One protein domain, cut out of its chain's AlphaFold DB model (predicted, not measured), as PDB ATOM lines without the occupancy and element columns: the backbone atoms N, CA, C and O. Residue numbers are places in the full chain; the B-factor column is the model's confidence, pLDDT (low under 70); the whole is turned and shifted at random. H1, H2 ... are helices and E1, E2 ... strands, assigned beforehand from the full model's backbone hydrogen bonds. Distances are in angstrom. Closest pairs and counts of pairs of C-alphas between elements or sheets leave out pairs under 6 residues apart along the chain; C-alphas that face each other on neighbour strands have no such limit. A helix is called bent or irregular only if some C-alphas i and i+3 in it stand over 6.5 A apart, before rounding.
ATOM      1  N   LYS A   2     180.629  81.561 116.838       63.53
ATOM      2  CA  LYS A   2     180.475  83.035 116.699       63.53
ATOM      3  C   LYS A   2     179.044  83.511 116.379       63.53
ATOM      4  O   LYS A   2     178.571  84.434 117.023       63.53
ATOM      5  N   VAL A   3     178.347  82.850 115.448       63.91
ATOM      6  CA  VAL A   3     176.969  83.211 115.029       63.91
ATOM      7  C   VAL A   3     175.937  83.032 116.153       63.91
ATOM      8  O   VAL A   3     174.978  83.792 116.266       63.91
ATOM      9  N   GLN A   4     176.139  82.034 117.014       61.34
ATOM     10  CA  GLN A   4     175.262  81.786 118.157       61.34
ATOM     11  C   GLN A   4     175.489  82.837 119.250       61.34
ATOM     12  O   GLN A   4     174.529  83.444 119.711       61.34
ATOM     13  N   LEU A   5     176.754  83.148 119.555       66.25
ATOM     14  CA  LEU A   5     177.123  84.193 120.514       66.25
ATOM     15  C   LEU A   5     176.587  85.578 120.102       66.25
ATOM     16  O   LEU A   5     176.085  86.320 120.940       66.25
ATOM     17  N   SER A   6     176.630  85.917 118.806       73.12
ATOM     18  CA  SER A   6     176.066  87.180 118.305       73.12
ATOM     19  C   SER A   6     174.542  87.247 118.429       73.12
ATOM     20  O   SER A   6     173.995  88.322 118.660       73.12
ATOM     21  N   ARG A   7     173.845  86.112 118.294       74.75
ATOM     22  CA  ARG A   7     172.383  86.045 118.428       74.75
ATOM     23  C   ARG A   7     171.940  86.197 119.881       74.75
ATOM     24  O   ARG A   7     170.993  86.928 120.148       74.75
ATOM     25  N   GLU A   8     172.616  85.522 120.805       73.62
ATOM     26  CA  GLU A   8     172.317  85.606 122.239       73.62
ATOM     27  C   GLU A   8     172.536  87.031 122.758       73.62
ATOM     28  O   GLU A   8     171.652  87.599 123.398       73.62
ATOM     29  N   LEU A   9     173.649  87.657 122.363       79.69
ATOM     30  CA  LEU A   9     173.918  89.059 122.670       79.69
ATOM     31  C   LEU A   9     172.832  89.991 122.107       79.69
ATOM     32  O   LEU A   9     172.380  90.896 122.803       79.69
ATOM     33  N   ALA A  10     172.385  89.770 120.869       81.44
ATOM     34  CA  ALA A  10     171.339  90.590 120.262       81.44
ATOM     35  C   ALA A  10     170.005  90.494 121.020       81.44
ATOM     36  O   ALA A  10     169.342  91.509 121.228       81.44
ATOM     37  N   LEU A  11     169.620  89.297 121.468       80.25
ATOM     38  CA  LEU A  11     168.399  89.095 122.255       80.25
ATOM     39  C   LEU A  11     168.498  89.719 123.644       80.25
ATOM     40  O   LEU A  11     167.526  90.294 124.127       80.25
ATOM     41  N   ASP A  12     169.670  89.646 124.259       82.50
ATOM     42  CA  ASP A  12     169.938  90.280 125.542       82.50
ATOM     43  C   ASP A  12     169.841  91.804 125.461       82.50
ATOM     44  O   ASP A  12     169.197  92.433 126.303       82.50
ATOM     45  N   VAL A  13     170.433  92.393 124.420       86.38
ATOM     46  CA  VAL A  13     170.315  93.826 124.134       86.38
ATOM     47  C   VAL A  13     168.855  94.186 123.865       86.38
ATOM     48  O   VAL A  13     168.354  95.144 124.446       86.38
ATOM     49  N   ALA A  14     168.142  93.399 123.056       86.62
ATOM     50  CA  ALA A  14     166.733  93.640 122.758       86.62
ATOM     51  C   ALA A  14     165.841  93.573 124.009       86.62
ATOM     52  O   ALA A  14     164.941  94.393 124.150       86.62
ATOM     53  N   ALA A  15     166.097  92.647 124.935       87.12
ATOM     54  CA  ALA A  15     165.337  92.531 126.179       87.12
ATOM     55  C   ALA A  15     165.527  93.748 127.095       87.12
ATOM     56  O   ALA A  15     164.572  94.213 127.710       87.12
ATOM     57  N   ILE A  16     166.752  94.273 127.175       90.56
ATOM     58  CA  ILE A  16     167.087  95.404 128.049       90.56
ATOM     59  C   ILE A  16     166.642  96.734 127.424       90.56
ATOM     60  O   ILE A  16     166.071  97.581 128.104       90.56
ATOM     61  N   VAL A  17     166.884  96.916 126.124       93.50
ATOM     62  CA  VAL A  17     166.634  98.178 125.407       93.50
ATOM     63  C   VAL A  17     165.195  98.271 124.892       93.50
ATOM     64  O   VAL A  17     164.633  99.362 124.813       93.50
ATOM     65  N   GLY A  18     164.562  97.138 124.583       92.50
ATOM     66  CA  GLY A  18     163.208  97.061 124.033       92.50
ATOM     67  C   GLY A  18     162.163  97.850 124.827       92.50
ATOM     68  O   GLY A  18     161.444  98.641 124.215       92.50
ATOM     69  N   PRO A  19     162.090  97.723 126.166       95.12
ATOM     70  CA  PRO A  19     161.162  98.512 126.972       95.12
ATOM     71  C   PRO A  19     161.358 100.028 126.831       95.12
ATOM     72  O   PRO A  19     160.375 100.764 126.733       95.12
ATOM     73  N   ALA A  20     162.605 100.503 126.754       95.50
ATOM     74  CA  ALA A  20     162.910 101.919 126.553       95.50
ATOM     75  C   ALA A  20     162.507 102.401 125.151       95.50
ATOM     76  O   ALA A  20     161.997 103.512 125.019       95.50
ATOM     77  N   VAL A  21     162.654 101.558 124.122       95.06
ATOM     78  CA  VAL A  21     162.201 101.857 122.752       95.06
ATOM     79  C   VAL A  21     160.679 101.964 122.697       95.06
ATOM     80  O   VAL A  21     160.160 102.966 122.217       95.06
ATOM     81  N   VAL A  22     159.955 100.977 123.238       93.44
ATOM     82  CA  VAL A  22     158.480 100.990 123.277       93.44
ATOM     83  C   VAL A  22     157.966 102.217 124.035       93.44
ATOM     84  O   VAL A  22     157.058 102.903 123.569       93.44
ATOM     85  N   SER A  23     158.591 102.543 125.165       93.75
ATOM     86  CA  SER A  23     158.235 103.715 125.973       93.75
ATOM     87  C   SER A  23     158.554 105.035 125.258       93.75
ATOM     88  O   SER A  23     157.745 105.957 125.286       93.75
ATOM     89  N   SER A  24     159.678 105.117 124.539       94.12
ATOM     90  CA  SER A  24     160.018 106.279 123.700       94.12
ATOM     91  C   SER A  24     158.997 106.496 122.583       94.12
ATOM     92  O   SER A  24     158.569 107.623 122.340       94.12
ATOM     93  N   LEU A  25     158.555 105.420 121.922       91.75
ATOM     94  CA  LEU A  25     157.519 105.498 120.888       91.75
ATOM     95  C   LEU A  25     156.189 106.013 121.456       91.75
ATOM     96  O   LEU A  25     155.509 106.795 120.797       91.75
ATOM     97  N   ALA A  26     155.852 105.651 122.696       87.44
ATOM     98  CA  ALA A  26     154.672 106.173 123.380       87.44
ATOM     99  C   ALA A  26     154.758 107.674 123.704       87.44
ATOM    100  O   ALA A  26     153.731 108.318 123.887       87.44
ATOM    101  N   MET A  27     155.951 108.276 123.739       87.38
ATOM    102  CA  MET A  27     156.061 109.738 123.827       87.38
ATOM    103  C   MET A  27     155.576 110.406 122.537       87.38
ATOM    104  O   MET A  27     154.936 111.457 122.587       87.38
ATOM    105  N   LEU A  28     155.876 109.786 121.390       85.06
ATOM    106  CA  LEU A  28     155.547 110.291 120.055       85.06
ATOM    107  C   LEU A  28     154.086 110.030 119.683       85.06
ATOM    108  O   LEU A  28     153.477 110.822 118.966       85.06
ATOM    109  N   ILE A  29     153.530 108.921 120.170       81.75
ATOM    110  CA  ILE A  29     152.171 108.482 119.872       81.75
ATOM    111  C   ILE A  29     151.282 108.772 121.090       81.75
ATOM    112  O   ILE A  29     151.465 108.126 122.118       81.75
ATOM    113  N   PRO A  30     150.309 109.697 121.000       71.31
ATOM    114  CA  PRO A  30     149.380 109.992 122.091       71.31
ATOM    115  C   PRO A  30     148.498 108.775 122.405       71.31
ATOM    116  O   PRO A  30     147.450 108.577 121.791       71.31
ATOM    117  N   ILE A  31     148.933 107.929 123.344       68.31
ATOM    118  CA  ILE A  31     148.228 106.705 123.760       68.31
ATOM    119  C   ILE A  31     146.812 107.005 124.258       68.31
ATOM    120  O   ILE A  31     145.885 106.222 124.071       68.31
ATOM    121  N   GLU A  32     146.623 108.181 124.838       65.25
ATOM    122  CA  GLU A  32     145.348 108.680 125.300       65.25
ATOM    123  C   GLU A  32     144.366 108.942 124.160       65.25
ATOM    124  O   GLU A  32     143.177 108.806 124.396       65.25
ATOM    125  N   ASN A  33     144.805 109.180 122.919       67.31
ATOM    126  CA  ASN A  33     143.891 109.253 121.768       67.31
ATOM    127  C   ASN A  33     143.267 107.879 121.449       67.31
ATOM    128  O   ASN A  33     142.231 107.788 120.791       67.31
ATOM    129  N   PHE A  34     143.885 106.791 121.919       64.81
ATOM    130  CA  PHE A  34     143.328 105.438 121.839       64.81
ATOM    131  C   PHE A  34     142.503 105.063 123.064       64.81
ATOM    132  O   PHE A  34     141.809 104.051 123.022       64.81
ATOM    133  N   LEU A  35     142.560 105.851 124.139       62.78
ATOM    134  CA  LEU A  35     141.809 105.621 125.375       62.78
ATOM    135  C   LEU A  35     140.639 106.588 125.516       62.78
ATOM    136  O   LEU A  35     139.571 106.169 125.929       62.78
ATOM    137  N   SER A  36     140.769 107.802 125.003       58.19
ATOM    138  CA  SER A  36     139.801 108.890 124.977       58.19
ATOM    139  C   SER A  36     139.556 109.329 123.535       58.19
ATOM    140  O   SER A  36     140.455 109.305 122.700       58.19
ATOM    141  N   LYS A  37     138.328 109.752 123.234       59.31
ATOM    142  CA  LYS A  37     137.976 110.366 121.946       59.31
ATOM    143  C   LYS A  37     138.645 111.738 121.752       59.31
ATOM    144  O   LYS A  37     138.765 112.201 120.622       59.31
ATOM    145  N   TYR A  38     139.075 112.374 122.842       57.88
ATOM    146  CA  TYR A  38     139.590 113.740 122.851       57.88
ATOM    147  C   TYR A  38     141.104 113.741 123.030       57.88
ATOM    148  O   TYR A  38     141.591 113.114 123.979       57.88
ATOM    149  N   PRO A  39     141.842 114.435 122.147       54.56
ATOM    150  CA  PRO A  39     143.284 114.476 122.235       54.56
ATOM    151  C   PRO A  39     143.732 115.281 123.446       54.56
ATOM    152  O   PRO A  39     143.231 116.377 123.697       54.56
ATOM    153  N   PHE A  40     144.716 114.763 124.179       56.28
ATOM    154  CA  PHE A  40     145.410 115.596 125.149       56.28
ATOM    155  C   PHE A  40     146.211 116.663 124.423       56.28
ATOM    156  O   PHE A  40     147.016 116.377 123.532       56.28
ATOM    157  N   GLY A  41     146.005 117.909 124.836       53.94
ATOM    158  CA  GLY A  41     146.794 119.015 124.342       53.94
ATOM    159  C   GLY A  41     148.263 118.835 124.724       53.94
ATOM    160  O   GLY A  41     148.602 118.655 125.890       53.94
ATOM    161  N   VAL A  42     149.143 118.991 123.737       54.78
ATOM    162  CA  VAL A  42     150.620 119.049 123.819       54.78
ATOM    163  C   VAL A  42     151.123 120.253 124.650       54.78
ATOM    164  O   VAL A  42     152.282 120.648 124.602       54.78
ATOM    165  N   GLN A  43     150.240 120.871 125.428       60.78
ATOM    166  CA  GLN A  43     150.420 122.181 126.042       60.78
ATOM    167  C   GLN A  43     151.519 122.184 127.111       60.78
ATOM    168  O   GLN A  43     152.008 123.248 127.483       60.78
ATOM    169  N   TYR A  44     151.951 121.005 127.573       70.38
ATOM    170  CA  TYR A  44     152.961 120.885 128.607       70.38
ATOM    171  C   TYR A  44     154.142 119.989 128.221       70.38
ATOM    172  O   TYR A  44     153.983 118.811 127.914       70.38
ATOM    173  N   ALA A  45     155.364 120.520 128.325       76.25
ATOM    174  CA  ALA A  45     156.592 119.808 127.957       76.25
ATOM    175  C   ALA A  45     156.837 118.525 128.779       76.25
ATOM    176  O   ALA A  45     157.389 117.557 128.258       76.25
ATOM    177  N   TRP A  46     156.404 118.491 130.045       77.25
ATOM    178  CA  TRP A  46     156.513 117.309 130.914       77.25
ATOM    179  C   TRP A  46     155.611 116.153 130.459       77.25
ATOM    180  O   TRP A  46     155.824 115.010 130.859       77.25
ATOM    181  N   TYR A  47     154.627 116.429 129.601       77.19
ATOM    182  CA  TYR A  47     153.661 115.437 129.152       77.19
ATOM    183  C   TYR A  47     154.286 114.359 128.256       77.19
ATOM    184  O   TYR A  47     153.898 113.194 128.301       77.19
ATOM    185  N   TYR A  48     155.314 114.715 127.486       83.75
ATOM    186  CA  TYR A  48     156.046 113.760 126.658       83.75
ATOM    187  C   TYR A  48     156.735 112.663 127.484       83.75
ATOM    188  O   TYR A  48     156.404 111.493 127.284       83.75
ATOM    189  N   PRO A  49     157.655 112.976 128.423       88.50
ATOM    190  CA  PRO A  49     158.288 111.946 129.246       88.50
ATOM    191  C   PRO A  49     157.288 111.226 130.156       88.50
ATOM    192  O   PRO A  49     157.497 110.053 130.453       88.50
ATOM    193  N   TRP A  50     156.174 111.867 130.530       85.62
ATOM    194  CA  TRP A  50     155.090 111.218 131.266       85.62
ATOM    195  C   TRP A  50     154.500 110.007 130.528       85.62
ATOM    196  O   TRP A  50     154.360 108.943 131.129       85.62
ATOM    197  N   ARG A  51     154.208 110.119 129.222       86.62
ATOM    198  CA  ARG A  51     153.687 108.982 128.434       86.62
ATOM    199  C   ARG A  51     154.669 107.812 128.423       86.62
ATOM    200  O   ARG A  51     154.272 106.664 128.622       86.62
ATOM    201  N   GLY A  52     155.955 108.117 128.232       91.00
ATOM    202  CA  GLY A  52     157.023 107.119 128.289       91.00
ATOM    203  C   GLY A  52     157.103 106.449 129.658       91.00
ATOM    204  O   GLY A  52     157.155 105.224 129.742       91.00
ATOM    205  N   MET A  53     157.018 107.232 130.735       91.12
ATOM    206  CA  MET A  53     156.992 106.720 132.104       91.12
ATOM    207  C   MET A  53     155.781 105.807 132.344       91.12
ATOM    208  O   MET A  53     155.944 104.708 132.869       91.12
ATOM    209  N   PHE A  54     154.577 106.218 131.942       87.81
ATOM    210  CA  PHE A  54     153.358 105.430 132.132       87.81
ATOM    211  C   PHE A  54     153.431 104.078 131.411       87.81
ATOM    212  O   PHE A  54     153.150 103.039 132.007       87.81
ATOM    213  N   VAL A  55     153.887 104.060 130.153       90.94
ATOM    214  CA  VAL A  55     154.070 102.807 129.405       90.94
ATOM    215  C   VAL A  55     155.167 101.941 130.019       90.94
ATOM    216  O   VAL A  55     154.967 100.735 130.169       90.94
ATOM    217  N   ALA A  56     156.287 102.529 130.438       94.38
ATOM    218  CA  ALA A  56     157.351 101.793 131.112       94.38
ATOM    219  C   ALA A  56     156.870 101.145 132.421       94.38
ATOM    220  O   ALA A  56     157.228 100.001 132.699       94.38
ATOM    221  N   LEU A  57     156.010 101.830 133.186       93.75
ATOM    222  CA  LEU A  57     155.406 101.288 134.407       93.75
ATOM    223  C   LEU A  57     154.534 100.069 134.107       93.75
ATOM    224  O   LEU A  57     154.640  99.047 134.781       93.75
ATOM    225  N   LEU A  58     153.689 100.155 133.078       92.06
ATOM    226  CA  LEU A  58     152.831  99.040 132.675       92.06
ATOM    227  C   LEU A  58     153.659  97.854 132.170       92.06
ATOM    228  O   LEU A  58     153.404  96.716 132.561       92.06
ATOM    229  N   LEU A  59     154.696  98.108 131.368       94.12
ATOM    230  CA  LEU A  59     155.637  97.069 130.949       94.12
ATOM    231  C   LEU A  59     156.321  96.413 132.152       94.12
ATOM    232  O   LEU A  59     156.466  95.191 132.170       94.12
ATOM    233  N   TRP A  60     156.692  97.189 133.170       95.69
ATOM    234  CA  TRP A  60     157.282  96.678 134.405       95.69
ATOM    235  C   TRP A  60     156.311  95.806 135.207       95.69
ATOM    236  O   TRP A  60     156.672  94.697 135.595       95.69
ATOM    237  N   ILE A  61     155.051  96.224 135.360       93.75
ATOM    238  CA  ILE A  61     154.014  95.428 136.038       93.75
ATOM    239  C   ILE A  61     153.788  94.096 135.310       93.75
ATOM    240  O   ILE A  61     153.812  93.032 135.929       93.75
ATOM    241  N   PHE A  62     153.600  94.125 133.989       91.81
ATOM    242  CA  PHE A  62     153.296  92.917 133.217       91.81
ATOM    243  C   PHE A  62     154.504  91.975 133.079       91.81
ATOM    244  O   PHE A  62     154.359  90.749 133.130       91.81
ATOM    245  N   SER A  63     155.713  92.519 132.918       91.75
ATOM    246  CA  SER A  63     156.933  91.702 132.905       91.75
ATOM    247  C   SER A  63     157.258  91.140 134.291       91.75
ATOM    248  O   SER A  63     157.717  90.005 134.383       91.75
ATOM    249  N   GLY A  64     156.922  91.861 135.365       91.12
ATOM    250  CA  GLY A  64     156.965  91.362 136.738       91.12
ATOM    251  C   GLY A  64     155.975  90.218 136.976       91.12
ATOM    252  O   GLY A  64     156.344  89.192 137.540       91.12
ATOM    253  N   ALA A  65     154.747  90.327 136.460       88.19
ATOM    254  CA  ALA A  65     153.738  89.264 136.544       88.19
ATOM    255  C   ALA A  65     154.148  87.978 135.801       88.19
ATOM    256  O   ALA A  65     153.705  86.883 136.143       88.19
ATOM    257  N   THR A  66     155.008  88.103 134.790       84.38
ATOM    258  CA  THR A  66     155.551  86.978 134.012       84.38
ATOM    259  C   THR A  66     157.003  86.641 134.376       84.38
ATOM    260  O   THR A  66     157.636  85.820 133.702       84.38
ATOM    261  N   TYR A  67     157.525  87.237 135.455       85.81
ATOM    262  CA  TYR A  67     158.894  87.050 135.921       85.81
ATOM    263  C   TYR A  67     159.183  85.578 136.223       85.81
ATOM    264  O   TYR A  67     158.390  84.862 136.836       85.81
ATOM    265  N   SER A  68     160.360  85.111 135.803       82.44
ATOM    266  CA  SER A  68     160.805  83.753 136.090       82.44
ATOM    267  C   SER A  68     162.323  83.665 136.135       82.44
ATOM    268  O   SER A  68     162.996  83.992 135.159       82.44
ATOM    269  N   GLU A  69     162.849  83.102 137.225       78.50
ATOM    270  CA  GLU A  69     164.285  82.823 137.393       78.50
ATOM    271  C   GLU A  69     164.856  81.928 136.286       78.50
ATOM    272  O   GLU A  69     166.020  82.028 135.919       78.50
ATOM    273  N   LYS A  70     164.020  81.059 135.709       79.00
ATOM    274  CA  LYS A  70     164.436  80.105 134.674       79.00
ATOM    275  C   LYS A  70     164.461  80.713 133.268       79.00
ATOM    276  O   LYS A  70     164.976  80.085 132.346       79.00
ATOM    277  N   ARG A  71     163.866  81.901 133.074       78.00
ATOM    278  CA  ARG A  71     163.687  82.544 131.759       78.00
ATOM    279  C   ARG A  71     164.445  83.864 131.710       78.00
ATOM    280  O   ARG A  71     163.890  84.932 131.964       78.00
ATOM    281  N   TYR A  72     165.712  83.777 131.324       80.50
ATOM    282  CA  TYR A  72     166.645  84.902 131.381       80.50
ATOM    283  C   TYR A  72     166.207  86.112 130.543       80.50
ATOM    284  O   TYR A  72     166.364  87.251 130.971       80.50
ATOM    285  N   PHE A  73     165.569  85.874 129.395       83.31
ATOM    286  CA  PHE A  73     165.023  86.943 128.560       83.31
ATOM    287  C   PHE A  73     163.934  87.760 129.281       83.31
ATOM    288  O   PHE A  73     164.031  88.980 129.344       83.31
ATOM    289  N   LEU A  74     162.923  87.111 129.880       84.31
ATOM    290  CA  LEU A  74     161.844  87.813 130.599       84.31
ATOM    291  C   LEU A  74     162.372  88.549 131.831       84.31
ATOM    292  O   LEU A  74     161.955  89.669 132.114       84.31
ATOM    293  N   LYS A  75     163.345  87.946 132.517       88.38
ATOM    294  CA  LYS A  75     164.078  88.588 133.606       88.38
ATOM    295  C   LYS A  75     164.766  89.879 133.136       88.38
ATOM    296  O   LYS A  75     164.638  90.911 133.788       88.38
ATOM    297  N   LYS A  76     165.426  89.863 131.973       90.12
ATOM    298  CA  LYS A  76     166.034  91.060 131.366       90.12
ATOM    299  C   LYS A  76     165.021  92.099 130.904       90.12
ATOM    300  O   LYS A  76     165.293  93.279 131.071       90.12
ATOM    301  N   VAL A  77     163.867  91.683 130.384       92.00
ATOM    302  CA  VAL A  77     162.758  92.602 130.071       92.00
ATOM    303  C   VAL A  77     162.270  93.303 131.335       92.00
ATOM    304  O   VAL A  77     162.097  94.520 131.322       92.00
ATOM    305  N   PHE A  78     162.103  92.570 132.439       94.12
ATOM    306  CA  PHE A  78     161.709  93.150 133.722       94.12
ATOM    307  C   PHE A  78     162.718  94.206 134.197       94.12
ATOM    308  O   PHE A  78     162.335  95.343 134.467       94.12
ATOM    309  N   LEU A  79     164.019  93.897 134.150       94.31
ATOM    310  CA  LEU A  79     165.083  94.864 134.451       94.31
ATOM    311  C   LEU A  79     165.128  96.055 133.471       94.31
ATOM    312  O   LEU A  79     165.316  97.201 133.874       94.31
ATOM    313  N   GLY A  80     164.957  95.805 132.173       95.06
ATOM    314  CA  GLY A  80     164.940  96.848 131.146       95.06
ATOM    315  C   GLY A  80     163.764  97.808 131.325       95.06
ATOM    316  O   GLY A  80     163.923  99.020 131.209       95.06
ATOM    317  N   SER A  81     162.589  97.280 131.674       96.56
ATOM    318  CA  SER A  81     161.387  98.076 131.932       96.56
ATOM    319  C   SER A  81     161.494  98.918 133.204       96.56
ATOM    320  O   SER A  81     161.093 100.079 133.178       96.56
ATOM    321  N   SER A  82     162.125  98.408 134.272       96.94
ATOM    322  CA  SER A  82     162.401  99.215 135.466       96.94
ATOM    323  C   SER A  82     163.372 100.357 135.155       96.94
ATOM    324  O   SER A  82     163.146 101.488 135.570       96.94
ATOM    325  N   ALA A  83     164.436 100.085 134.387       96.94
ATOM    326  CA  ALA A  83     165.410 101.101 133.986       96.94
ATOM    327  C   ALA A  83     164.778 102.181 133.090       96.94
ATOM    328  O   ALA A  83     165.020 103.376 133.286       96.94
ATOM    329  N   ALA A  84     163.931 101.767 132.141       97.06
ATOM    330  CA  ALA A  84     163.150 102.677 131.311       97.06
ATOM    331  C   ALA A  84     162.227 103.555 132.168       97.06
ATOM    332  O   ALA A  84     162.238 104.774 132.015       97.06
ATOM    333  N   PHE A  85     161.490 102.959 133.111       96.56
ATOM    334  CA  PHE A  85     160.596 103.691 134.009       96.56
ATOM    335  C   PHE A  85     161.348 104.745 134.822       96.56
ATOM    336  O   PHE A  85     160.971 105.912 134.796       96.56
ATOM    337  N   VAL A  86     162.452 104.359 135.469       96.25
ATOM    338  CA  VAL A  86     163.310 105.268 136.246       96.25
ATOM    339  C   VAL A  86     163.810 106.425 135.379       96.25
ATOM    340  O   VAL A  86     163.753 107.584 135.788       96.25
ATOM    341  N   THR A  87     164.244 106.131 134.153       96.19
ATOM    342  CA  THR A  87     164.753 107.145 133.223       96.19
ATOM    343  C   THR A  87     163.667 108.148 132.843       96.19
ATOM    344  O   THR A  87     163.899 109.355 132.925       96.19
ATOM    345  N   PHE A  88     162.473 107.688 132.463       94.50
ATOM    346  CA  PHE A  88     161.374 108.585 132.102       94.50
ATOM    347  C   PHE A  88     160.811 109.347 133.301       94.50
ATOM    348  O   PHE A  88     160.500 110.528 133.157       94.50
ATOM    349  N   HIS A  89     160.758 108.723 134.481       92.31
ATOM    350  CA  HIS A  89     160.347 109.373 135.724       92.31
ATOM    351  C   HIS A  89     161.253 110.566 136.054       92.31
ATOM    352  O   HIS A  89     160.781 111.694 136.195       92.31
ATOM    353  N   TYR A  90     162.573 110.366 136.073       93.75
ATOM    354  CA  TYR A  90     163.499 111.467 136.344       93.75
ATOM    355  C   TYR A  90     163.619 112.456 135.180       93.75
ATOM    356  O   TYR A  90     163.843 113.641 135.419       93.75
ATOM    357  N   SER A  91     163.398 112.026 133.934       92.88
ATOM    358  CA  SER A  91     163.292 112.946 132.791       92.88
ATOM    359  C   SER A  91     162.087 113.874 132.932       92.88
ATOM    360  O   SER A  91     162.201 115.073 132.691       92.88
ATOM    361  N   GLN A  92     160.940 113.348 133.370       88.81
ATOM    362  CA  GLN A  92     159.761 114.152 133.681       88.81
ATOM    363  C   GLN A  92     160.073 115.154 134.797       88.81
ATOM    364  O   GLN A  92     159.844 116.349 134.607       88.81
ATOM    365  N   LEU A  93     160.642 114.704 135.921       88.69
ATOM    366  CA  LEU A  93     161.003 115.588 137.036       88.69
ATOM    367  C   LEU A  93     162.015 116.662 136.625       88.69
ATOM    368  O   LEU A  93     161.899 117.805 137.057       88.69
ATOM    369  N   TRP A  94     162.962 116.334 135.746       91.25
ATOM    370  CA  TRP A  94     163.917 117.292 135.196       91.25
ATOM    371  C   TRP A  94     163.260 118.340 134.292       91.25
ATOM    372  O   TRP A  94     163.608 119.520 134.357       91.25
ATOM    373  N   VAL A  95     162.288 117.950 133.457       87.81
ATOM    374  CA  VAL A  95     161.514 118.922 132.669       87.81
ATOM    375  C   VAL A  95     160.712 119.826 133.602       87.81
ATOM    376  O   VAL A  95     160.741 121.044 133.441       87.81
ATOM    377  N   VAL A  96     160.054 119.258 134.614       82.81
ATOM    378  CA  VAL A  96     159.325 120.018 135.641       82.81
ATOM    379  C   VAL A  96     160.255 120.976 136.392       82.81
ATOM    380  O   VAL A  96     159.888 122.132 136.615       82.81
ATOM    381  N   SER A  97     161.484 120.551 136.707       86.50
ATOM    382  CA  SER A  97     162.447 121.366 137.453       86.50
ATOM    383  C   SER A  97     162.919 122.614 136.706       86.50
ATOM    384  O   SER A  97     163.521 123.499 137.309       86.50
ATOM    385  N   ARG A  98     162.659 122.708 135.393       87.25
ATOM    386  CA  ARG A  98     162.889 123.931 134.605       87.25
ATOM    387  C   ARG A  98     161.897 125.046 134.929       87.25
ATOM    388  O   ARG A  98     162.183 126.197 134.618       87.25
ATOM    389  N   TYR A  99     160.753 124.707 135.521       80.81
ATOM    390  CA  TYR A  99     159.655 125.637 135.790       80.81
ATOM    391  C   TYR A  99     159.409 125.844 137.286       80.81
ATOM    392  O   TYR A  99     158.978 126.919 137.687       80.81
ATOM    393  N   VAL A 100     159.674 124.828 138.113       78.00
ATOM    394  CA  VAL A 100     159.380 124.831 139.555       78.00
ATOM    395  C   VAL A 100     160.503 124.129 140.305       78.00
ATOM    396  O   VAL A 100     161.087 123.178 139.800       78.00
ATOM    397  N   ARG A 101     160.799 124.543 141.539       84.94
ATOM    398  CA  ARG A 101     161.790 123.855 142.374       84.94
ATOM    399  C   ARG A 101     161.364 122.406 142.644       84.94
ATOM    400  O   ARG A 101     160.331 122.181 143.263       84.94
ATOM    401  N   VAL A 102     162.187 121.440 142.241       88.44
ATOM    402  CA  VAL A 102     162.030 120.025 142.607       88.44
ATOM    403  C   VAL A 102     163.089 119.667 143.641       88.44
ATOM    404  O   VAL A 102     164.277 119.889 143.410       88.44
ATOM    405  N   GLN A 103     162.669 119.130 144.784       91.62
ATOM    406  CA  GLN A 103     163.574 118.655 145.829       91.62
ATOM    407  C   GLN A 103     163.421 117.145 145.979       91.62
ATOM    408  O   GLN A 103     162.387 116.673 146.445       91.62
ATOM    409  N   LEU A 104     164.457 116.405 145.589       92.12
ATOM    410  CA  LEU A 104     164.519 114.956 145.758       92.12
ATOM    411  C   LEU A 104     164.914 114.600 147.197       92.12
ATOM    412  O   LEU A 104     165.796 115.222 147.791       92.12
ATOM    413  N   MET A 105     164.262 113.579 147.737       90.31
ATOM    414  CA  MET A 105     164.524 112.940 149.024       90.31
ATOM    415  C   MET A 105     164.546 111.411 148.817       90.31
ATOM    416  O   MET A 105     164.105 110.928 147.779       90.31
ATOM    417  N   PRO A 106     165.034 110.605 149.777       88.31
ATOM    418  CA  PRO A 106     165.282 109.179 149.537       88.31
ATOM    419  C   PRO A 106     164.086 108.322 149.104       88.31
ATOM    420  O   PRO A 106     164.285 107.326 148.435       88.31
ATOM    421  N   LEU A 107     162.860 108.634 149.512       88.94
ATOM    422  CA  LEU A 107     161.655 107.930 149.040       88.94
ATOM    423  C   LEU A 107     160.574 108.910 148.609       88.94
ATOM    424  O   LEU A 107     159.451 108.507 148.323       88.94
ATOM    425  N   PHE A 108     160.897 110.197 148.594       88.19
ATOM    426  CA  PHE A 108     159.923 111.234 148.345       88.19
ATOM    427  C   PHE A 108     160.520 112.346 147.500       88.19
ATOM    428  O   PHE A 108     161.732 112.516 147.447       88.19
ATOM    429  N   TYR A 109     159.677 113.160 146.893       88.25
ATOM    430  CA  TYR A 109     160.094 114.434 146.340       88.25
ATOM    431  C   TYR A 109     159.029 115.498 146.580       88.25
ATOM    432  O   TYR A 109     157.863 115.200 146.840       88.25
ATOM    433  N   LEU A 110     159.458 116.754 146.509       84.00
ATOM    434  CA  LEU A 110     158.607 117.937 146.568       84.00
ATOM    435  C   LEU A 110     158.699 118.672 145.230       84.00
ATOM    436  O   LEU A 110     159.767 118.718 144.618       84.00
ATOM    437  N   VAL A 111     157.590 119.260 144.787       79.00
ATOM    438  CA  VAL A 111     157.484 120.077 143.569       79.00
ATOM    439  C   VAL A 111     156.902 121.435 143.950       79.00
ATOM    440  O   VAL A 111     155.688 121.609 143.953       79.00
ATOM    441  N   GLY A 112     157.768 122.392 144.275       77.88
ATOM    442  CA  GLY A 112     157.425 123.723 144.780       77.88
ATOM    443  C   GLY A 112     157.237 123.767 146.301       77.88
ATOM    444  O   GLY A 112     157.227 122.734 146.973       77.88
ATOM    445  N   GLU A 113     157.101 124.974 146.850       71.81
ATOM    446  CA  GLU A 113     157.238 125.239 148.295       71.81
ATOM    447  C   GLU A 113     156.091 124.696 149.162       71.81
ATOM    448  O   GLU A 113     156.311 124.335 150.313       71.81
ATOM    449  N   HIS A 114     154.882 124.571 148.606       69.94
ATOM    450  CA  HIS A 114     153.683 124.110 149.328       69.94
ATOM    451  C   HIS A 114     153.162 122.753 148.830       69.94
ATOM    452  O   HIS A 114     151.970 122.433 148.936       69.94
ATOM    453  N   SER A 115     154.042 121.952 148.228       65.75
ATOM    454  CA  SER A 115     153.667 120.629 147.735       65.75
ATOM    455  C   SER A 115     153.622 119.569 148.838       65.75
ATOM    456  O   SER A 115     154.412 119.646 149.776       65.75
ATOM    457  N   PRO A 116     152.686 118.596 148.782       72.00
ATOM    458  CA  PRO A 116     152.758 117.431 149.646       72.00
ATOM    459  C   PRO A 116     153.970 116.587 149.242       72.00
ATOM    460  O   PRO A 116     154.502 116.719 148.139       72.00
ATOM    461  N   PHE A 117     154.373 115.677 150.124       78.00
ATOM    462  CA  PHE A 117     155.381 114.678 149.794       78.00
ATOM    463  C   PHE A 117     154.835 113.701 148.753       78.00
ATOM    464  O   PHE A 117     153.853 113.000 149.001       78.00
ATOM    465  N   PHE A 118     155.495 113.627 147.601       79.62
ATOM    466  CA  PHE A 118     155.211 112.626 146.579       79.62
ATOM    467  C   PHE A 118     156.099 111.420 146.795       79.62
ATOM    468  O   PHE A 118     157.298 111.600 146.947       79.62
ATOM    469  N   LEU A 119     155.540 110.211 146.788       85.62
ATOM    470  CA  LEU A 119     156.334 108.985 146.799       85.62
ATOM    471  C   LEU A 119     157.177 108.913 145.515       85.62
ATOM    472  O   LEU A 119     156.632 108.991 144.413       85.62
ATOM    473  N   ASP A 120     158.494 108.744 145.647       90.50
ATOM    474  CA  ASP A 120     159.396 108.549 144.510       90.50
ATOM    475  C   ASP A 120     159.198 107.135 143.950       90.50
ATOM    476  O   ASP A 120     159.828 106.157 144.369       90.50
ATOM    477  N   MET A 121     158.273 107.026 142.997       89.06
ATOM    478  CA  MET A 121     157.975 105.764 142.335       89.06
ATOM    479  C   MET A 121     159.186 105.217 141.577       89.06
ATOM    480  O   MET A 121     159.298 103.998 141.450       89.06
ATOM    481  N   GLY A 122     160.097 106.076 141.099       93.50
ATOM    482  CA  GLY A 122     161.358 105.665 140.478       93.50
ATOM    483  C   GLY A 122     162.174 104.786 141.420       93.50
ATOM    484  O   GLY A 122     162.570 103.676 141.054       93.50
ATOM    485  N   LEU A 123     162.341 105.232 142.664       94.00
ATOM    486  CA  LEU A 123     163.040 104.469 143.698       94.00
ATOM    487  C   LEU A 123     162.251 103.248 144.155       94.00
ATOM    488  O   LEU A 123     162.851 102.191 144.331       94.00
ATOM    489  N   VAL A 124     160.924 103.335 144.278       93.12
ATOM    490  CA  VAL A 124     160.088 102.165 144.608       93.12
ATOM    491  C   VAL A 124     160.258 101.058 143.565       93.12
ATOM    492  O   VAL A 124     160.557  99.917 143.920       93.12
ATOM    493  N   VAL A 125     160.128 101.385 142.277       95.19
ATOM    494  CA  VAL A 125     160.303 100.433 141.168       95.19
ATOM    495  C   VAL A 125     161.722  99.869 141.153       95.19
ATOM    496  O   VAL A 125     161.900  98.657 140.996       95.19
ATOM    497  N   LEU A 126     162.737 100.711 141.369       95.00
ATOM    498  CA  LEU A 126     164.128 100.272 141.436       95.00
ATOM    499  C   LEU A 126     164.360  99.296 142.600       95.00
ATOM    500  O   LEU A 126     164.915  98.222 142.384       95.00
ATOM    501  N   ILE A 127     163.895  99.623 143.808       94.94
ATOM    502  CA  ILE A 127     164.034  98.783 145.005       94.94
ATOM    503  C   ILE A 127     163.327  97.442 144.805       94.94
ATOM    504  O   ILE A 127     163.934  96.396 145.026       94.94
ATOM    505  N   LEU A 128     162.071  97.447 144.350       94.75
ATOM    506  CA  LEU A 128     161.313  96.215 144.106       94.75
ATOM    507  C   LEU A 128     161.987  95.336 143.047       94.75
ATOM    508  O   LEU A 128     162.048  94.114 143.201       94.75
ATOM    509  N   THR A 129     162.561  95.950 142.011       94.94
ATOM    510  CA  THR A 129     163.337  95.219 141.003       94.94
ATOM    511  C   THR A 129     164.607  94.629 141.610       94.94
ATOM    512  O   THR A 129     164.871  93.444 141.438       94.94
ATOM    513  N   LEU A 130     165.377  95.397 142.384       92.75
ATOM    514  CA  LEU A 130     166.586  94.891 143.042       92.75
ATOM    515  C   LEU A 130     166.282  93.763 144.037       92.75
ATOM    516  O   LEU A 130     167.046  92.804 144.120       92.75
ATOM    517  N   LEU A 131     165.150  93.824 144.740       91.88
ATOM    518  CA  LEU A 131     164.689  92.746 145.616       91.88
ATOM    519  C   LEU A 131     164.378  91.463 144.839       91.88
ATOM    520  O   LEU A 131     164.732  90.376 145.302       91.88
ATOM    521  N   ALA A 132     163.776  91.574 143.651       90.19
ATOM    522  CA  ALA A 132     163.579  90.429 142.763       90.19
ATOM    523  C   ALA A 132     164.918  89.834 142.282       90.19
ATOM    524  O   ALA A 132     165.029  88.623 142.130       90.19
ATOM    525  N   PHE A 133     165.953  90.668 142.129       89.06
ATOM    526  CA  PHE A 133     167.310  90.284 141.711       89.06
ATOM    527  C   PHE A 133     168.290  90.035 142.874       89.06
ATOM    528  O   PHE A 133     169.504  89.945 142.672       89.06
ATOM    529  N   ARG A 134     167.800  89.922 144.115       88.38
ATOM    530  CA  ARG A 134     168.665  89.848 145.307       88.38
ATOM    531  C   ARG A 134     169.696  88.717 145.247       88.38
ATOM    532  O   ARG A 134     170.804  88.889 145.742       88.38
ATOM    533  N   LYS A 135     169.343  87.580 144.629       83.31
ATOM    534  CA  LYS A 135     170.214  86.398 144.529       83.31
ATOM    535  C   LYS A 135     171.424  86.654 143.637       83.31
ATOM    536  O   LYS A 135     172.522  86.220 143.966       83.31
ATOM    537  N   GLU A 136     171.239  87.389 142.543       79.62
ATOM    538  CA  GLU A 136     172.307  87.745 141.602       79.62
ATOM    539  C   GLU A 136     173.282  88.762 142.185       79.62
ATOM    540  O   GLU A 136     174.466  88.751 141.841       79.62
ATOM    541  N   VAL A 137     172.772  89.642 143.050       74.88
ATOM    542  CA  VAL A 137     173.563  90.660 143.747       74.88
ATOM    543  C   VAL A 137     174.372  90.031 144.884       74.88
ATOM    544  O   VAL A 137     175.517  90.412 145.103       74.88
ATOM    545  N   SER A 138     173.808  89.044 145.588       73.50
ATOM    546  CA  SER A 138     174.429  88.444 146.773       73.50
ATOM    547  C   SER A 138     175.423  87.310 146.489       73.50
ATOM    548  O   SER A 138     176.058  86.845 147.430       73.50
ATOM    549  N   THR A 139     175.560  86.826 145.247       62.12
ATOM    550  CA  THR A 139     176.427  85.676 144.904       62.12
ATOM    551  C   THR A 139     177.663  86.084 144.078       62.12
ATOM    552  O   THR A 139     177.559  86.336 142.870       62.12
ATOM    553  N   PRO A 140     178.874  86.105 144.678       54.47
ATOM    554  CA  PRO A 140     180.105  86.481 143.979       54.47
ATOM    555  C   PRO A 140     180.782  85.328 143.211       54.47
ATOM    556  O   PRO A 140     181.786  85.563 142.540       54.47
ATOM    557  N   SER A 141     180.299  84.079 143.294       57.81
ATOM    558  CA  SER A 141     181.054  82.920 142.789       57.81
ATOM    559  C   SER A 141     180.800  82.641 141.295       57.81
ATOM    560  O   SER A 141     179.674  82.464 140.827       57.81
ATOM    561  N   SER A 142     181.873  82.610 140.505       60.09
ATOM    562  CA  SER A 142     181.857  82.345 139.056       60.09
ATOM    563  C   SER A 142     181.608  80.869 138.701       60.09
ATOM    564  O   SER A 142     181.299  80.559 137.548       60.09
ATOM    565  N   GLN A 143     181.721  79.960 139.677       54.56
ATOM    566  CA  GLN A 143     181.544  78.517 139.493       54.56
ATOM    567  C   GLN A 143     180.082  78.059 139.631       54.56
ATOM    568  O   GLN A 143     179.651  77.257 138.804       54.56
ATOM    569  N   GLU A 144     179.287  78.617 140.554       57.12
ATOM    570  CA  GLU A 144     177.831  78.349 140.618       57.12
ATOM    571  C   GLU A 144     177.097  78.907 139.392       57.12
ATOM    572  O   GLU A 144     176.238  78.240 138.816       57.12
ATOM    573  N   ARG A 145     177.524  80.072 138.879       57.62
ATOM    574  CA  ARG A 145     176.963  80.659 137.647       57.62
ATOM    575  C   ARG A 145     177.091  79.741 136.425       57.62
ATOM    576  O   ARG A 145     176.281  79.837 135.504       57.62
ATOM    577  N   ARG A 146     178.105  78.863 136.377       54.41
ATOM    578  CA  ARG A 146     178.314  77.903 135.273       54.41
ATOM    579  C   ARG A 146     177.483  76.624 135.407       54.41
ATOM    580  O   ARG A 146     177.249  75.976 134.388       54.41
ATOM    581  N   SER A 147     177.072  76.237 136.615       51.75
ATOM    582  CA  SER A 147     176.209  75.069 136.823       51.75
ATOM    583  C   SER A 147     174.730  75.433 136.679       51.75
ATOM    584  O   SER A 147     173.998  74.687 136.030       51.75
ATOM    585  N   GLU A 148     174.303  76.607 137.160       55.59
ATOM    586  CA  GLU A 148     172.930  77.104 136.978       55.59
ATOM    587  C   GLU A 148     172.626  77.461 135.518       55.59
ATOM    588  O   GLU A 148     171.545  77.137 135.023       55.59
ATOM    589  N   SER A 149     173.587  78.031 134.778       53.72
ATOM    590  CA  SER A 149     173.396  78.405 133.366       53.72
ATOM    591  C   SER A 149     173.092  77.227 132.435       53.72
ATOM    592  O   SER A 149     172.532  77.432 131.363       53.72
ATOM    593  N   ARG A 150     173.383  75.982 132.843       52.75
ATOM    594  CA  ARG A 150     173.079  74.776 132.050       52.75
ATOM    595  C   ARG A 150     171.585  74.436 131.985       52.75
ATOM    596  O   ARG A 150     171.183  73.730 131.067       52.75
ATOM    597  N   GLY A 151     170.770  74.928 132.923       53.66
ATOM    598  CA  GLY A 151     169.304  74.796 132.897       53.66
ATOM    599  C   GLY A 151     168.574  76.046 132.392       53.66
ATOM    600  O   GLY A 151     167.343  76.059 132.339       53.66
ATOM    601  N   VAL A 152     169.317  77.104 132.058       56.88
ATOM    602  CA  VAL A 152     168.775  78.399 131.644       56.88
ATOM    603  C   VAL A 152     168.506  78.372 130.148       56.88
ATOM    604  O   VAL A 152     169.408  78.187 129.333       56.88
ATOM    605  N   VAL A 153     167.245  78.576 129.779       61.31
ATOM    606  CA  VAL A 153     166.859  78.700 128.373       61.31
ATOM    607  C   VAL A 153     167.292  80.082 127.893       61.31
ATOM    608  O   VAL A 153     166.691  81.099 128.255       61.31
ATOM    609  N   VAL A 154     168.372  80.122 127.112       59.84
ATOM    610  CA  VAL A 154     168.798  81.326 126.395       59.84
ATOM    611  C   VAL A 154     167.804  81.570 125.259       59.84
ATOM    612  O   VAL A 154     167.419  80.632 124.560       59.84
ATOM    613  N   GLY A 155     167.326  82.812 125.141       59.69
ATOM    614  CA  GLY A 155     166.131  83.164 124.371       59.69
ATOM    615  C   GLY A 155     166.091  82.580 122.954       59.69
ATOM    616  O   GLY A 155     167.016  82.731 122.159       59.69
ATOM    617  N   GLY A 156     164.982  81.927 122.630       71.56
ATOM    618  CA  GLY A 156     164.582  81.524 121.294       71.56
ATOM    619  C   GLY A 156     163.313  82.260 120.853       71.56
ATOM    620  O   GLY A 156     162.906  83.277 121.413       71.56
ATOM    621  N   TRP A 157     162.661  81.738 119.814       77.62
ATOM    622  CA  TRP A 157     161.415  82.310 119.289       77.62
ATOM    623  C   TRP A 157     160.291  82.363 120.329       77.62
ATOM    624  O   TRP A 157     159.471  83.274 120.300       77.62
ATOM    625  N   ARG A 158     160.275  81.425 121.281       79.81
ATOM    626  CA  ARG A 158     159.272  81.357 122.346       79.81
ATOM    627  C   ARG A 158     159.291  82.600 123.238       79.81
ATOM    628  O   ARG A 158     158.237  83.098 123.602       79.81
ATOM    629  N   GLU A 159     160.461  83.100 123.603       76.19
ATOM    630  CA  GLU A 159     160.641  84.234 124.509       76.19
ATOM    631  C   GLU A 159     160.265  85.549 123.826       76.19
ATOM    632  O   GLU A 159     159.597  86.385 124.432       76.19
ATOM    633  N   ILE A 160     160.609  85.680 122.541       79.69
ATOM    634  CA  ILE A 160     160.149  86.782 121.687       79.69
ATOM    635  C   ILE A 160     158.621  86.772 121.613       79.69
ATOM    636  O   ILE A 160     157.991  87.808 121.810       79.69
ATOM    637  N   VAL A 161     158.021  85.598 121.385       84.69
ATOM    638  CA  VAL A 161     156.562  85.433 121.372       84.69
ATOM    639  C   VAL A 161     155.961  85.811 122.722       84.69
ATOM    640  O   VAL A 161     154.983  86.543 122.749       84.69
ATOM    641  N   LEU A 162     156.544  85.391 123.848       82.50
ATOM    642  CA  LEU A 162     156.047  85.763 125.177       82.50
ATOM    643  C   LEU A 162     156.100  87.274 125.417       82.50
ATOM    644  O   LEU A 162     155.152  87.830 125.956       82.50
ATOM    645  N   TYR A 163     157.162  87.953 124.986       81.19
ATOM    646  CA  TYR A 163     157.240  89.408 125.093       81.19
ATOM    647  C   TYR A 163     156.257  90.126 124.169       81.19
ATOM    648  O   TYR A 163     155.591  91.065 124.598       81.19
ATOM    649  N   ALA A 164     156.092  89.642 122.938       86.25
ATOM    650  CA  ALA A 164     155.051  90.133 122.044       86.25
ATOM    651  C   ALA A 164     153.654  89.928 122.654       86.25
ATOM    652  O   ALA A 164     152.847  90.851 122.637       86.25
ATOM    653  N   LEU A 165     153.388  88.771 123.270       86.88
ATOM    654  CA  LEU A 165     152.146  88.497 123.996       86.88
ATOM    655  C   LEU A 165     151.964  89.419 125.201       86.88
ATOM    656  O   LEU A 165     150.836  89.809 125.476       86.88
ATOM    657  N   THR A 166     153.034  89.814 125.890       81.44
ATOM    658  CA  THR A 166     152.964  90.825 126.952       81.44
ATOM    659  C   THR A 166     152.536  92.186 126.403       81.44
ATOM    660  O   THR A 166     151.636  92.808 126.962       81.44
ATOM    661  N   ILE A 167     153.121  92.637 125.288       84.56
ATOM    662  CA  ILE A 167     152.734  93.901 124.638       84.56
ATOM    663  C   ILE A 167     151.286  93.827 124.140       84.56
ATOM    664  O   ILE A 167     150.499  94.738 124.385       84.56
ATOM    665  N   VAL A 168     150.911  92.732 123.476       89.00
ATOM    666  CA  VAL A 168     149.543  92.514 122.987       89.00
ATOM    667  C   VAL A 168     148.558  92.443 124.151       89.00
ATOM    668  O   VAL A 168     147.519  93.086 124.098       89.00
ATOM    669  N   GLY A 169     148.886  91.722 125.223       86.88
ATOM    670  CA  GLY A 169     148.068  91.627 126.428       86.88
ATOM    671  C   GLY A 169     147.869  92.982 127.103       86.88
ATOM    672  O   GLY A 169     146.753  93.298 127.501       86.88
ATOM    673  N   LEU A 170     148.912  93.815 127.157       85.62
ATOM    674  CA  LEU A 170     148.818  95.194 127.628       85.62
ATOM    675  C   LEU A 170     147.880  96.034 126.747       85.62
ATOM    676  O   LEU A 170     147.007  96.724 127.269       85.62
ATOM    677  N   LEU A 171     148.023  95.960 125.422       87.62
ATOM    678  CA  LEU A 171     147.143  96.673 124.491       87.62
ATOM    679  C   LEU A 171     145.687  96.213 124.629       87.62
ATOM    680  O   LEU A 171     144.790  97.047 124.721       87.62
ATOM    681  N   VAL A 172     145.447  94.902 124.703       90.75
ATOM    682  CA  VAL A 172     144.110  94.332 124.924       90.75
ATOM    683  C   VAL A 172     143.544  94.803 126.261       90.75
ATOM    684  O   VAL A 172     142.400  95.245 126.297       90.75
ATOM    685  N   PHE A 173     144.335  94.776 127.336       88.81
ATOM    686  CA  PHE A 173     143.928  95.286 128.645       88.81
ATOM    687  C   PHE A 173     143.503  96.756 128.556       88.81
ATOM    688  O   PHE A 173     142.379  97.085 128.932       88.81
ATOM    689  N   LEU A 174     144.341  97.619 127.979       85.88
ATOM    690  CA  LEU A 174     144.064  99.048 127.822       85.88
ATOM    691  C   LEU A 174     142.794  99.316 126.996       85.88
ATOM    692  O   LEU A 174     141.954 100.120 127.396       85.88
ATOM    693  N   LEU A 175     142.614  98.609 125.878       88.06
ATOM    694  CA  LEU A 175     141.426  98.739 125.027       88.06
ATOM    695  C   LEU A 175     140.162  98.177 125.698       88.06
ATOM    696  O   LEU A 175     139.069  98.708 125.490       88.06
ATOM    697  N   SER A 176     140.300  97.141 126.529       90.25
ATOM    698  CA  SER A 176     139.181  96.521 127.250       90.25
ATOM    699  C   SER A 176     138.557  97.446 128.299       90.25
ATOM    700  O   SER A 176     137.360  97.332 128.571       90.25
ATOM    701  N   LEU A 177     139.325  98.408 128.835       90.75
ATOM    702  CA  LEU A 177     138.864  99.335 129.875       90.75
ATOM    703  C   LEU A 177     137.605 100.103 129.460       90.75
ATOM    704  O   LEU A 177     136.727 100.312 130.290       90.75
ATOM    705  N   ARG A 178     137.480 100.470 128.178       90.56
ATOM    706  CA  ARG A 178     136.310 101.190 127.645       90.56
ATOM    707  C   ARG A 178     135.006 100.411 127.823       90.56
ATOM    708  O   ARG A 178     133.965 100.988 128.123       90.56
ATOM    709  N   PHE A 179     135.078  99.093 127.654       92.38
ATOM    710  CA  PHE A 179     133.932  98.201 127.786       92.38
ATOM    711  C   PHE A 179     133.662  97.866 129.253       92.38
ATOM    712  O   PHE A 179     132.529  97.988 129.706       92.38
ATOM    713  N   VAL A 180     134.706  97.516 130.014       94.19
ATOM    714  CA  VAL A 180     134.584  97.156 131.438       94.19
ATOM    715  C   VAL A 180     134.045  98.325 132.262       94.19
ATOM    716  O   VAL A 180     133.156  98.141 133.087       94.19
ATOM    717  N   LEU A 181     134.541  99.538 132.011       94.62
ATOM    718  CA  LEU A 181     134.113 100.749 132.714       94.62
ATOM    719  C   LEU A 181     132.909 101.428 132.047       94.62
ATOM    720  O   LEU A 181     132.466 102.472 132.518       94.62
TER     721      LEU A 181
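AT A GLANCE: This is residues 2 to 181 of the 281 residues of the protein "Putative phage repressor" of Thermofilum pendens (strain DSM 2475 / Hrk 5) (UniProt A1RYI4). Four helices or arms, H1b, H3, H4 and H5, make an up-and-down bundle, each running against the one before it in the chain, with H4 in the middle touching the other three. H8 packs steeply on residues 58 to 63 of H3, a small strand hairpin of E1 and E2 sits by residues 93 to 96 of H4, and the chain passes through H6 and H7 on its way to H8, with residues 137 to 144 sticking out. The printed part has 180 residues, mostly helix, with eight named helices and two named strands in the order H1 H2 H3 H4 E1 E2 H5 H6 H7 H8; the sheet E1 - E2 is antiparallel. It is only just compact, close to loose, with a radius of gyration of the C-alphas of 18.6 A and spans of 55 by 38 by 33 A.

HOW THE PARTS SIT: Begin with H1, residues 2 to 28, assigned as one helix by its hydrogen bonds but bent: C-alphas 16 and 19 are 6.8 A apart, and its arms, H1a of residues 2 to 16 and H1b of residues 19 to 28, stand at a steep tilt of 52 degrees. H2, residues 31 to 34, meets H1b only through their link. Look next at H3, residues 47 to 65, which touches H1b at a shallow tilt of 33 degrees, only just short of steep, opposite ways; the closest C-alphas, of Ser 23 and Gly 52, are 4.3 A apart. H3 forms a helical hairpin with H4, residues 72 to 96, at a shallow tilt of 25 degrees; their closest C-alphas, of Ala 56 and Phe 85, are 4.7 A apart. H4 is the hub, and H1a touches it with residues 11 to 16 alone, closest at the C-alphas of Ile 16 and Gly 80, 4.0 A. E1, residues 102 to 104, and E2, residues 108 to 111, form an antiparallel hairpin, where you find N 103 and O 110, and N 110 and O 103, each 2.9 A apart, within hydrogen-bond range. H5, residues 121 to 132, touches H4 at a shallow tilt of 18 degrees, opposite ways, closest at the C-alphas of Val 86 and Gly 122, 4.7 A. H6, residues 134 to 138, and H7, residues 144 to 151, touch no helix. H8, residues 157 to 180, touches H3 at a steep tilt of 65 degrees, opposite ways, closest at the C-alphas of Phe 62 and Thr 166, 6.6 A. H8 and H5 are apart. Every O i to N i+4 pair is within hydrogen-bond range in H1a, H4, H5 and H6; the counts are 5 of 6 in H1b, 14 of 15 in H3, 2 of 4 in H7 and 18 of 20 in H8, and H2 is too short for such a pair.

IN THESE COORDINATES: Find C-alpha 2 at (180.475, 83.035, 116.699), where H1a begins its 21.5 A; H1b covers 14.8 A. H3 covers 27.2 A. From C-alpha 72 at (166.645, 84.902, 131.381), H4 runs 36.1 A. H5 covers 16.3 A. H8 runs 33.0 A to C-alpha 180 at (134.584, 97.156, 131.438), with a kink of 28 degrees near residue 174; it is neither bent nor irregular, but only just: C-alphas 175 and 178 are 6.2 A apart.

THE WHOLE: The two C-alphas farthest apart are those of Lys 2 and His 114, 58.9 A. The printed part has no cut, and its long link is H2 to H3, residues 35 to 46. The mean pLDDT of the printed part is 81.6; look for values under 70 at residues 2 to 5, 31 to 43, 114 to 115 and 139 to 155.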